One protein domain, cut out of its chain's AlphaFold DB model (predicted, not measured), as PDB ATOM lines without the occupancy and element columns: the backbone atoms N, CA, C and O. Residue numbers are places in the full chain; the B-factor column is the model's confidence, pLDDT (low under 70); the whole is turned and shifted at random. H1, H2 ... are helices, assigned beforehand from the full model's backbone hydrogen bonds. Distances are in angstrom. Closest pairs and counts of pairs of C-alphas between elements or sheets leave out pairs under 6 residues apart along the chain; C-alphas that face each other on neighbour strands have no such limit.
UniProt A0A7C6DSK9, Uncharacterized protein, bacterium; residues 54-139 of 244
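This is residues 54 to 139 of the 244 residues of an uncharacterized protein of bacterium (UniProt A0A7C6DSK9). The longest helix, H6, runs through the middle of a small helical body, with H1 crossing it on one side and H4 packed on it on the other. H5 lies side by side with H1 and makes a corner with the beginning of H6, H2 lies side by side with H4, and the short H3 sits near the end of H6. The printed part has 86 residues with six named helices, H1 to H6 in order along the chain, and no named strand; the class is all helix. It is compact, with a radius of gyration of the C-alphas of 12.3 A, and rounded, with spans of 32 by 30 by 21 A.

Start with H1, residues 54 to 66, whose residues 57 to 61 touch H6, residues 121 to 137, the hub with four helices touching it. They stand about perpendicular at 88 degrees, and their closest C-alphas, of Val 61 and Ile 128, are 6.0 A apart. H1 also touches H5, residues 108 to 118, at a shallow tilt of 11 degrees, opposite ways; look at the C-alphas of Lys 60 and Leu 117, the closest at 6.5 A. Next comes H2, residues 72 to 83, whose residues 78 to 82 touch H4, residues 94 to 102, at a shallow tilt of 21 degrees, opposite ways, with the C-alphas of Lys 81 and Ile 100 closest at 6.4 A. H3, residues 87 to 92, only just touches H6, with 3 pairs of C-alphas within 8 A, the closest Ile 91 and Val 133 at 5.6 A. H3 and H4 only just touch, and only at the corner, with the C-alphas of Leu 90 and Leu 97 closest at 5.7 A. H4 touches residues 125 to 130 of H6 at a steep tilt of 58 degrees, the C-alphas of Lys 98 and Leu 125 being closest at 6.0 A. H5 and H6 touch only at the corner, where the C-alphas of Phe 118 and Phe 124 are closest at 5.6 A. H2 is apart from H5 and H6. In H1, H2, H3, H4, H5 and H6 every O i to N i+4 pair is within hydrogen-bond range.

Find C-alpha 54 at (205.705, 255.224, 162.722); from there H1 runs 19.2 A to C-alpha 66. H2 measures 16.1 A, H3 8.5 A, H4 11.8 A and H5 15.3 A. Find C-alpha 121 at (189.124, 253.652, 166.221), where H6 begins; it runs 24.3 A to C-alpha 137 at (207.963, 238.536, 168.559).

The two C-alphas farthest apart, of Gln 108 and Gln 139, are 33.0 A from each other. The printed part has no cut, and its five links between helices are tight. Mean pLDDT of the printed part is 81.9; look for values under 70 at residues 69 to 72 and residue 87.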
ATOM      1  N   TYR A  54     206.225 256.532 162.330       72.44
ATOM      2  CA  TYR A  54     205.705 255.224 162.722       72.44
ATOM      3  C   TYR A  54     206.002 254.827 164.183       72.44
ATOM      4  O   TYR A  54     205.107 254.389 164.910       72.44
ATOM      5  N   ILE A  55     207.237 255.032 164.655       82.62
ATOM      6  CA  ILE A  55     207.606 254.793 166.065       82.62
ATOM      7  C   ILE A  55     206.757 255.665 167.001       82.62
ATOM      8  O   ILE A  55     206.342 255.213 168.068       82.62
ATOM      9  N   GLU A  56     206.428 256.890 166.583       86.81
ATOM     10  CA  GLU A  56     205.559 257.797 167.336       86.81
ATOM     11  C   GLU A  56     204.158 257.204 167.536       86.81
ATOM     12  O   GLU A  56     203.601 257.284 168.628       86.81
ATOM     13  N   ASN A  57     203.600 256.526 166.531       86.94
ATOM     14  CA  ASN A  57     202.297 255.873 166.668       86.94
ATOM     15  C   ASN A  57     202.335 254.694 167.653       86.94
ATOM     16  O   ASN A  57     201.390 254.509 168.420       86.94
ATOM     17  N   TYR A  58     203.438 253.942 167.725       87.69
ATOM     18  CA  TYR A  58     203.605 252.914 168.759       87.69
ATOM     19  C   TYR A  58     203.839 253.491 170.156       87.69
ATOM     20  O   TYR A  58     203.363 252.911 171.135       87.69
ATOM     21  N   LEU A  59     204.498 254.649 170.266       87.06
ATOM     22  CA  LEU A  59     204.556 255.407 171.515       87.06
ATOM     23  C   LEU A  59     203.150 255.828 171.961       87.06
ATOM     24  O   LEU A  59     202.795 255.576 173.110       87.06
ATOM     25  N   LYS A  60     202.308 256.342 171.054       90.31
ATOM     26  CA  LYS A  60     200.897 256.665 171.345       90.31
ATOM     27  C   LYS A  60     200.111 255.436 171.805       90.31
ATOM     28  O   LYS A  60     199.323 255.530 172.746       90.31
ATOM     29  N   VAL A  61     200.319 254.268 171.182       88.38
ATOM     30  CA  VAL A  61     199.686 253.010 171.633       88.38
ATOM     31  C   VAL A  61     200.129 252.679 173.047       88.38
ATOM     32  O   VAL A  61     199.302 252.364 173.903       88.38
ATOM     33  N   TRP A  62     201.429 252.762 173.309       84.56
ATOM     34  CA  TRP A  62     201.970 252.488 174.626       84.56
ATOM     35  C   TRP A  62     201.413 253.449 175.685       84.56
ATOM     36  O   TRP A  62     200.932 252.982 176.719       84.56
ATOM     37  N   GLU A  63     201.385 254.753 175.410       83.31
ATOM     38  CA  GLU A  63     200.764 255.790 176.245       83.31
ATOM     39  C   GLU A  63     199.284 255.505 176.510       83.31
ATOM     40  O   GLU A  63     198.823 255.577 177.651       83.31
ATOM     41  N   PHE A  64     198.538 255.103 175.480       85.19
ATOM     42  CA  PHE A  64     197.143 254.711 175.630       85.19
ATOM     43  C   PHE A  64     196.983 253.498 176.558       85.19
ATOM     44  O   PHE A  64     196.114 253.505 177.434       85.19
ATOM     45  N   LEU A  65     197.834 252.473 176.433       79.94
ATOM     46  CA  LEU A  65     197.777 251.278 177.283       79.94
ATOM     47  C   LEU A  65     197.991 251.593 178.772       79.94
ATOM     48  O   LEU A  65     197.451 250.883 179.623       79.94
ATOM     49  N   TYR A  66     198.700 252.674 179.120       73.06
ATOM     50  CA  TYR A  66     198.794 253.112 180.519       73.06
ATOM     51  C   TYR A  66     197.435 253.463 181.122       73.06
ATOM     52  O   TYR A  66     197.248 253.255 182.318       73.06
ATOM     53  N   THR A  67     196.467 253.914 180.320       74.00
ATOM     54  CA  THR A  67     195.115 254.229 180.812       74.00
ATOM     55  C   THR A  67     194.372 252.998 181.335       74.00
ATOM     56  O   THR A  67     193.417 253.127 182.098       74.00
ATOM     57  N   PHE A  68     194.808 251.782 180.979       71.69
ATOM     58  CA  PHE A  68     194.232 250.552 181.525       71.69
ATOM     59  C   PHE A  68     194.641 250.306 182.979       71.69
ATOM     60  O   PHE A  68     193.956 249.560 183.677       71.69
ATOM     61  N   LYS A  69     195.715 250.940 183.472       64.25
ATOM     62  CA  LYS A  69     196.121 250.842 184.885       64.25
ATOM     63  C   LYS A  69     195.049 251.330 185.837       64.25
ATOM     64  O   LYS A  69     194.830 250.715 186.880       64.25
ATOM     65  N   ASP A  70     194.378 252.398 185.440       64.44
ATOM     66  CA  ASP A  70     193.374 253.058 186.261       64.44
ATOM     67  C   ASP A  70     191.995 252.395 186.104       64.44
ATOM     68  O   ASP A  70     191.088 252.638 186.898       64.44
ATOM     69  N   ASN A  71     191.852 251.472 185.141       69.31
ATOM     70  CA  ASN A  71     190.624 250.730 184.874       69.31
ATOM     71  C   ASN A  71     190.840 249.207 184.940       69.31
ATOM     72  O   ASN A  71     191.000 248.514 183.928       69.31
ATOM     73  N   LYS A  72     190.773 248.670 186.168       69.75
ATOM     74  CA  LYS A  72     190.932 247.231 186.456       69.75
ATOM     75  C   LYS A  72     189.955 246.344 185.675       69.75
ATOM     76  O   LYS A  72     190.316 245.220 185.336       69.75
ATOM     77  N   THR A  73     188.750 246.832 185.376       73.38
ATOM     78  CA  THR A  73     187.726 246.074 184.638       73.38
ATOM     79  C   THR A  73     188.132 245.865 183.183       73.38
ATOM     80  O   THR A  73     188.102 244.738 182.696       73.38
ATOM     81  N   VAL A  74     188.575 246.928 182.504       70.81
ATOM     82  CA  VAL A  74     189.065 246.852 181.118       70.81
ATOM     83  C   VAL A  74     190.309 245.968 181.030       70.81
ATOM     84  O   VAL A  74     190.367 245.070 180.190       70.81
ATOM     85  N   ALA A  75     191.266 246.164 181.941       71.12
ATOM     86  CA  ALA A  75     192.476 245.349 182.006       71.12
ATOM     87  C   ALA A  75     192.169 243.854 182.208       71.12
ATOM     88  O   ALA A  75     192.737 243.002 181.522       71.12
ATOM     89  N   TYR A  76     191.253 243.528 183.126       71.31
ATOM     90  CA  TYR A  76     190.836 242.153 183.393       71.31
ATOM     91  C   TYR A  76     190.141 241.512 182.186       71.31
ATOM     92  O   TYR A  76     190.463 240.382 181.818       71.31
ATOM     93  N   GLU A  77     189.213 242.223 181.544       72.19
ATOM     94  CA  GLU A  77     188.479 241.708 180.386       72.19
ATOM     95  C   GLU A  77     189.379 241.472 179.176       72.19
ATOM     96  O   GLU A  77     189.289 240.417 178.539       72.19
ATOM     97  N   LEU A  78     190.284 242.411 178.888       74.88
ATOM     98  CA  LEU A  78     191.278 242.244 177.834       74.88
ATOM     99  C   LEU A  78     192.144 241.016 178.099       74.88
ATOM    100  O   LEU A  78     192.279 240.151 177.234       74.88
ATOM    101  N   ARG A  79     192.657 240.897 179.324       71.12
ATOM    102  CA  ARG A  79     193.453 239.748 179.740       71.12
ATOM    103  C   ARG A  79     192.695 238.436 179.558       71.12
ATOM    104  O   ARG A  79     193.205 237.527 178.915       71.12
ATOM    105  N   ARG A  80     191.463 238.351 180.063       74.75
ATOM    106  CA  ARG A  80     190.618 237.155 179.948       74.75
ATOM    107  C   ARG A  80     190.396 236.745 178.492       74.75
ATOM    108  O   ARG A  80     190.334 235.557 178.199       74.75
ATOM    109  N   LYS A  81     190.223 237.708 177.582       75.94
ATOM    110  CA  LYS A  81     190.001 237.430 176.155       75.94
ATOM    111  C   LYS A  81     191.275 236.976 175.449       75.94
ATOM    112  O   LYS A  81     191.195 236.044 174.655       75.94
ATOM    113  N   LEU A  82     192.420 237.575 175.774       74.88
ATOM    114  CA  LEU A  82     193.722 237.143 175.260       74.88
ATOM    115  C   LEU A  82     194.083 235.737 175.765       74.88
ATOM    116  O   LEU A  82     194.447 234.888 174.966       74.88
ATOM    117  N   GLU A  83     193.892 235.449 177.058       72.69
ATOM    118  CA  GLU A  83     194.189 234.135 177.663       72.69
ATOM    119  C   GLU A  83     193.303 232.991 177.134       72.69
ATOM    120  O   GLU A  83     193.647 231.823 177.292       72.69
ATOM    121  N   LYS A  84     192.164 233.304 176.500       75.56
ATOM    122  CA  LYS A  84     191.292 232.310 175.850       75.56
ATOM    123  C   LYS A  84     191.788 231.858 174.477       75.56
ATOM    124  O   LYS A  84     191.254 230.883 173.959       75.56
ATOM    125  N   GLN A  85     192.730 232.579 173.878       71.81
ATOM    126  CA  GLN A  85     193.291 232.245 172.573       71.81
ATOM    127  C   GLN A  85     194.691 231.664 172.747       71.81
ATOM    128  O   GLN A  85     195.437 232.071 173.638       71.81
ATOM    129  N   ASP A  86     195.072 230.726 171.884       71.38
ATOM    130  CA  ASP A  86     196.465 230.307 171.818       71.38
ATOM    131  C   ASP A  86     197.327 231.417 171.202       71.38
ATOM    132  O   ASP A  86     196.893 232.160 170.319       71.38
ATOM    133  N   LEU A  87     198.574 231.526 171.672       67.69
ATOM    134  CA  LEU A  87     199.474 232.594 171.237       67.69
ATOM    135  C   LEU A  87     199.706 232.567 169.726       67.69
ATOM    136  O   LEU A  87     199.791 233.628 169.117       67.69
ATOM    137  N   PHE A  88     199.781 231.371 169.132       72.50
ATOM    138  CA  PHE A  88     199.958 231.230 167.694       72.50
ATOM    139  C   PHE A  88     198.807 231.901 166.937       72.50
ATOM    140  O   PHE A  88     199.069 232.748 166.091       72.50
ATOM    141  N   THR A  89     197.554 231.622 167.305       72.44
ATOM    142  CA  THR A  89     196.384 232.302 166.728       72.44
ATOM    143  C   THR A  89     196.458 233.821 166.886       72.44
ATOM    144  O   THR A  89     196.163 234.542 165.935       72.44
ATOM    145  N   LEU A  90     196.885 234.331 168.047       73.06
ATOM    146  CA  LEU A  90     196.990 235.779 168.276       73.06
ATOM    147  C   LEU A  90     198.038 236.457 167.382       73.06
ATOM    148  O   LEU A  90     197.808 237.581 166.942       73.06
ATOM    149  N   ILE A  91     199.170 235.799 167.109       74.88
ATOM    150  CA  ILE A  91     200.233 236.363 166.258       74.88
ATOM    151  C   ILE A  91     200.016 236.101 164.764       74.88
ATOM    152  O   ILE A  91     200.516 236.864 163.945       74.88
ATOM    153  N   SER A  92     199.283 235.044 164.399       73.12
ATOM    154  CA  SER A  92     199.050 234.659 163.000       73.12
ATOM    155  C   SER A  92     197.736 235.187 162.423       73.12
ATOM    156  O   SER A  92     197.518 235.135 161.210       73.12
ATOM    157  N   ASN A  93     196.818 235.649 163.275       79.75
ATOM    158  CA  ASN A  93     195.498 236.113 162.869       79.75
ATOM    159  C   ASN A  93     195.168 237.471 163.501       79.75
ATOM    160  O   ASN A  93     194.559 237.564 164.572       79.75
ATOM    161  N   LYS A  94     195.533 238.540 162.782       80.69
ATOM    162  CA  LYS A  94     195.263 239.918 163.202       80.69
ATOM    163  C   LYS A  94     193.776 240.194 163.394       80.69
ATOM    164  O   LYS A  94     193.439 240.943 164.299       80.69
ATOM    165  N   GLU A  95     192.882 239.565 162.630       86.00
ATOM    166  CA  GLU A  95     191.434 239.776 162.768       86.00
ATOM    167  C   GLU A  95     190.882 239.229 164.088       86.00
ATOM    168  O   GLU A  95     190.023 239.857 164.707       86.00
ATOM    169  N   VAL A  96     191.418 238.108 164.589       82.31
ATOM    170  CA  VAL A  96     191.073 237.615 165.935       82.31
ATOM    171  C   VAL A  96     191.513 238.624 166.991       82.31
ATOM    172  O   VAL A  96     190.722 239.008 167.858       82.31
ATOM    173  N   LEU A  97     192.756 239.096 166.905       81.25
ATOM    174  CA  LEU A  97     193.312 240.054 167.856       81.25
ATOM    175  C   LEU A  97     192.572 241.403 167.807       81.25
ATOM    176  O   LEU A  97     192.191 241.958 168.840       81.25
ATOM    177  N   LYS A  98     192.276 241.889 166.603       88.12
ATOM    178  CA  LYS A  98     191.455 243.070 166.336       88.12
ATOM    179  C   LYS A  98     190.054 242.914 166.907       88.12
ATOM    180  O   LYS A  98     189.564 243.820 167.576       88.12
ATOM    181  N   GLY A  99     189.427 241.754 166.716       87.44
ATOM    182  CA  GLY A  99     188.136 241.409 167.304       87.44
ATOM    183  C   GLY A  99     188.155 241.483 168.833       87.44
ATOM    184  O   GLY A  99     187.234 242.042 169.437       87.44
ATOM    185  N   ILE A 100     189.232 241.009 169.470       81.62
ATOM    186  CA  ILE A 100     189.426 241.140 170.920       81.62
ATOM    187  C   ILE A 100     189.449 242.615 171.322       81.62
ATOM    188  O   ILE A 100     188.605 243.010 172.127       81.62
ATOM    189  N   PHE A 101     190.326 243.435 170.735       85.62
ATOM    190  CA  PHE A 101     190.435 244.861 171.074       85.62
ATOM    191  C   PHE A 101     189.168 245.661 170.748       85.62
ATOM    192  O   PHE A 101     188.791 246.557 171.506       85.62
ATOM    193  N   LYS A 102     188.459 245.315 169.669       91.56
ATOM    194  CA  LYS A 102     187.178 245.928 169.290       91.56
ATOM    195  C   LYS A 102     186.077 245.625 170.302       91.56
ATOM    196  O   LYS A 102     185.233 246.478 170.561       91.56
ATOM    197  N   SER A 103     186.095 244.425 170.881       88.56
ATOM    198  CA  SER A 103     185.095 243.957 171.847       88.56
ATOM    199  C   SER A 103     185.306 244.471 173.279       88.56
ATOM    200  O   SER A 103     184.547 244.103 174.181       88.56
ATOM    201  N   ILE A 104     186.356 245.257 173.527       85.12
ATOM    202  CA  ILE A 104     186.573 245.923 174.812       85.12
ATOM    203  C   ILE A 104     185.640 247.130 174.910       85.12
ATOM    204  O   ILE A 104     185.543 247.936 173.985       85.12
ATOM    205  N   LYS A 105     184.947 247.247 176.046       87.12
ATOM    206  CA  LYS A 105     184.134 248.421 176.363       87.12
ATOM    207  C   LYS A 105     185.033 249.480 176.998       87.12
ATOM    208  O   LYS A 105     185.327 249.400 178.188       87.12
ATOM    209  N   TYR A 106     185.486 250.421 176.181       85.44
ATOM    210  CA  TYR A 106     186.275 251.568 176.617       85.44
ATOM    211  C   TYR A 106     185.400 252.557 177.399       85.44
ATOM    212  O   TYR A 106     184.185 252.615 177.201       85.44
ATOM    213  N   THR A 107     185.997 253.301 178.329       87.31
ATOM    214  CA  THR A 107     185.324 254.448 178.963       87.31
ATOM    215  C   THR A 107     185.247 255.617 177.990       87.31
ATOM    216  O   THR A 107     186.020 255.666 177.036       87.31
ATOM    217  N   GLN A 108     184.371 256.588 178.254       89.88
ATOM    218  CA  GLN A 108     184.287 257.804 177.440       89.88
ATOM    219  C   GLN A 108     185.659 258.493 177.311       89.88
ATOM    220  O   GLN A 108     186.113 258.728 176.197       89.88
ATOM    221  N   ASP A 109     186.383 258.672 178.421       89.25
ATOM    222  CA  ASP A 109     187.737 259.246 178.415       89.25
ATOM    223  C   ASP A 109     188.731 258.454 177.545       89.25
ATOM    224  O   ASP A 109     189.634 259.022 176.932       89.25
ATOM    225  N   GLN A 110     188.602 257.124 177.493       87.69
ATOM    226  CA  GLN A 110     189.447 256.279 176.645       87.69
ATOM    227  C   GLN A 110     189.059 256.408 175.170       87.69
ATOM    228  O   GLN A 110     189.944 256.443 174.320       87.69
ATOM    229  N   GLU A 111     187.769 256.502 174.853       90.56
ATOM    230  CA  GLU A 111     187.300 256.727 173.482       90.56
ATOM    231  C   GLU A 111     187.715 258.109 172.960       90.56
ATOM    232  O   GLU A 111     188.182 258.221 171.824       90.56
ATOM    233  N   GLU A 112     187.646 259.143 173.801       91.75
ATOM    234  CA  GLU A 112     188.152 260.482 173.483       91.75
ATOM    235  C   GLU A 112     189.665 260.463 173.241       91.75
ATOM    236  O   GLU A 112     190.127 261.007 172.237       91.75
ATOM    237  N   LYS A 113     190.439 259.760 174.081       90.50
ATOM    238  CA  LYS A 113     191.884 259.575 173.864       90.50
ATOM    239  C   LYS A 113     192.202 258.814 172.580       90.50
ATOM    240  O   LYS A 113     193.136 259.197 171.882       90.50
ATOM    241  N   ILE A 114     191.438 257.772 172.237       91.31
ATOM    242  CA  ILE A 114     191.597 257.058 170.960       91.31
ATOM    243  C   ILE A 114     191.423 258.039 169.796       91.31
ATOM    244  O   ILE A 114     192.270 258.098 168.908       91.31
ATOM    245  N   LYS A 115     190.363 258.854 169.825       91.25
ATOM    246  CA  LYS A 115     190.094 259.849 168.781       91.25
ATOM    247  C   LYS A 115     191.182 260.928 168.706       91.25
ATOM    248  O   LYS A 115     191.583 261.303 167.612       91.25
ATOM    249  N   GLN A 116     191.678 261.410 169.846       91.81
ATOM    250  CA  GLN A 116     192.734 262.429 169.902       91.81
ATOM    251  C   GLN A 116     194.081 261.918 169.379       91.81
ATOM    252  O   GLN A 116     194.756 262.632 168.643       91.81
ATOM    253  N   LEU A 117     194.478 260.699 169.756       88.81
ATOM    254  CA  LEU A 117     195.793 260.149 169.418       88.81
ATOM    255  C   LEU A 117     195.846 259.535 168.013       88.81
ATOM    256  O   LEU A 117     196.888 259.606 167.363       88.81
ATOM    257  N   PHE A 118     194.746 258.935 167.549       88.88
ATOM    258  CA  PHE A 118     194.724 258.129 166.319       88.88
ATOM    259  C   PHE A 118     193.724 258.625 165.268       88.88
ATOM    260  O   PHE A 118     193.670 258.064 164.178       88.88
ATOM    261  N   GLY A 119     192.925 259.653 165.570       86.81
ATOM    262  CA  GLY A 119     191.872 260.175 164.692       86.81
ATOM    263  C   GLY A 119     190.611 259.312 164.697       86.81
ATOM    264  O   GLY A 119     189.512 259.816 164.937       86.81
ATOM    265  N   ASP A 120     190.765 258.004 164.501       86.31
ATOM    266  CA  ASP A 120     189.670 257.043 164.538       86.31
ATOM    267  C   ASP A 120     190.045 255.711 165.213       86.31
ATOM    268  O   ASP A 120     191.204 255.392 165.496       86.31
ATOM    269  N   LYS A 121     189.005 254.927 165.511       89.44
ATOM    270  CA  LYS A 121     189.124 253.652 166.221       89.44
ATOM    271  C   LYS A 121     189.750 252.553 165.364       89.44
ATOM    272  O   LYS A 121     190.342 251.637 165.923       89.44
ATOM    273  N   GLU A 122     189.607 252.606 164.048       90.25
ATOM    274  CA  GLU A 122     190.114 251.582 163.139       90.25
ATOM    275  C   GLU A 122     191.639 251.672 163.006       90.25
ATOM    276  O   GLU A 122     192.321 250.656 163.146       90.25
ATOM    277  N   LEU A 123     192.180 252.886 162.877       88.56
ATOM    278  CA  LEU A 123     193.621 253.141 162.927       88.56
ATOM    279  C   LEU A 123     194.220 252.716 164.268       88.56
ATOM    280  O   LEU A 123     195.239 252.029 164.305       88.56
ATOM    281  N   PHE A 124     193.558 253.048 165.381       90.62
ATOM    282  CA  PHE A 124     193.970 252.554 166.695       90.62
ATOM    283  C   PHE A 124     194.013 251.021 166.747       90.62
ATOM    284  O   PHE A 124     194.991 250.454 167.230       90.62
ATOM    285  N   LEU A 125     192.976 250.344 166.238       90.56
ATOM    286  CA  LEU A 125     192.917 248.882 166.199       90.56
ATOM    287  C   LEU A 125     194.054 248.285 165.355       90.56
ATOM    288  O   LEU A 125     194.638 247.272 165.743       90.56
ATOM    289  N   GLN A 126     194.402 248.914 164.237       89.56
ATOM    290  CA  GLN A 126     195.542 248.511 163.419       89.56
ATOM    291  C   GLN A 126     196.873 248.661 164.178       89.56
ATOM    292  O   GLN A 126     197.621 247.693 164.305       89.56
ATOM    293  N   TYR A 127     197.136 249.822 164.783       88.88
ATOM    294  CA  TYR A 127     198.382 250.035 165.523       88.88
ATOM    295  C   TYR A 127     198.490 249.178 166.787       88.88
ATOM    296  O   TYR A 127     199.566 248.661 167.071       88.88
ATOM    297  N   ILE A 128     197.408 248.988 167.552       86.69
ATOM    298  CA  ILE A 128     197.458 248.184 168.784       86.69
ATOM    299  C   ILE A 128     197.623 246.688 168.496       86.69
ATOM    300  O   ILE A 128     198.278 245.983 169.267       86.69
ATOM    301  N   THR A 129     197.069 246.197 167.382       87.19
ATOM    302  CA  THR A 129     197.269 244.806 166.952       87.19
ATOM    303  C   THR A 129     198.709 244.575 166.516       87.19
ATOM    304  O   THR A 129     199.342 243.648 167.020       87.19
ATOM    305  N   ASP A 130     199.264 245.460 165.688       86.44
ATOM    306  CA  ASP A 130     200.666 245.379 165.283       86.44
ATOM    307  C   ASP A 130     201.601 245.516 166.493       86.44
ATOM    308  O   ASP A 130     202.498 244.691 166.670       86.44
ATOM    309  N   PHE A 131     201.337 246.474 167.390       87.62
ATOM    310  CA  PHE A 131     202.101 246.674 168.626       87.62
ATOM    311  C   PHE A 131     202.189 245.391 169.453       87.62
ATOM    312  O   PHE A 131     203.262 245.024 169.930       87.62
ATOM    313  N   TYR A 132     201.065 244.689 169.622       84.06
ATOM    314  CA  TYR A 132     201.030 243.438 170.372       84.06
ATOM    315  C   TYR A 132     201.890 242.357 169.705       84.06
ATOM    316  O   TYR A 132     202.656 241.681 170.393       84.06
ATOM    317  N   VAL A 133     201.810 242.211 168.378       84.38
ATOM    318  CA  VAL A 133     202.616 241.223 167.647       84.38
ATOM    319  C   VAL A 133     204.108 241.558 167.745       84.38
ATOM    320  O   VAL A 133     204.884 240.684 168.130       84.38
ATOM    321  N   TYR A 134     204.521 242.810 167.508       85.50
ATOM    322  CA  TYR A 134     205.919 243.233 167.683       85.50
ATOM    323  C   TYR A 134     206.413 243.010 169.116       85.50
ATOM    324  O   TYR A 134     207.519 242.504 169.318       85.50
ATOM    325  N   LEU A 135     205.594 243.306 170.127       84.56
ATOM    326  CA  LEU A 135     205.957 243.073 171.523       84.56
ATOM    327  C   LEU A 135     206.140 241.580 171.840       84.56
ATOM    328  O   LEU A 135     207.017 241.224 172.627       84.56
ATOM    329  N   VAL A 136     205.335 240.695 171.253       81.00
ATOM    330  CA  VAL A 136     205.487 239.241 171.421       81.00
ATOM    331  C   VAL A 136     206.723 238.732 170.683       81.00
ATOM    332  O   VAL A 136     207.558 238.065 171.289       81.00
ATOM    333  N   VAL A 137     206.866 239.050 169.396       82.94
ATOM    334  CA  VAL A 137     207.963 238.536 168.559       82.94
ATOM    335  C   VAL A 137     209.311 239.075 169.040       82.94
ATOM    336  O   VAL A 137     210.280 238.324 169.081       82.94
ATOM    337  N   SER A 138     209.376 240.326 169.509       83.31
ATOM    338  CA  SER A 138     210.605 240.912 170.072       83.31
ATOM    339  C   SER A 138     211.074 240.242 171.356       83.31
ATOM    340  O   SER A 138     212.189 240.500 171.789       83.31
ATOM    341  N   GLN A 139     210.276 239.381 171.992       81.38
ATOM    342  CA  GLN A 139     210.725 238.563 173.124       81.38
ATOM    343  C   GLN A 139     211.465 237.292 172.692       81.38
ATOM    344  O   GLN A 139     211.985 236.578 173.552       81.38
TER     345      GLN A 139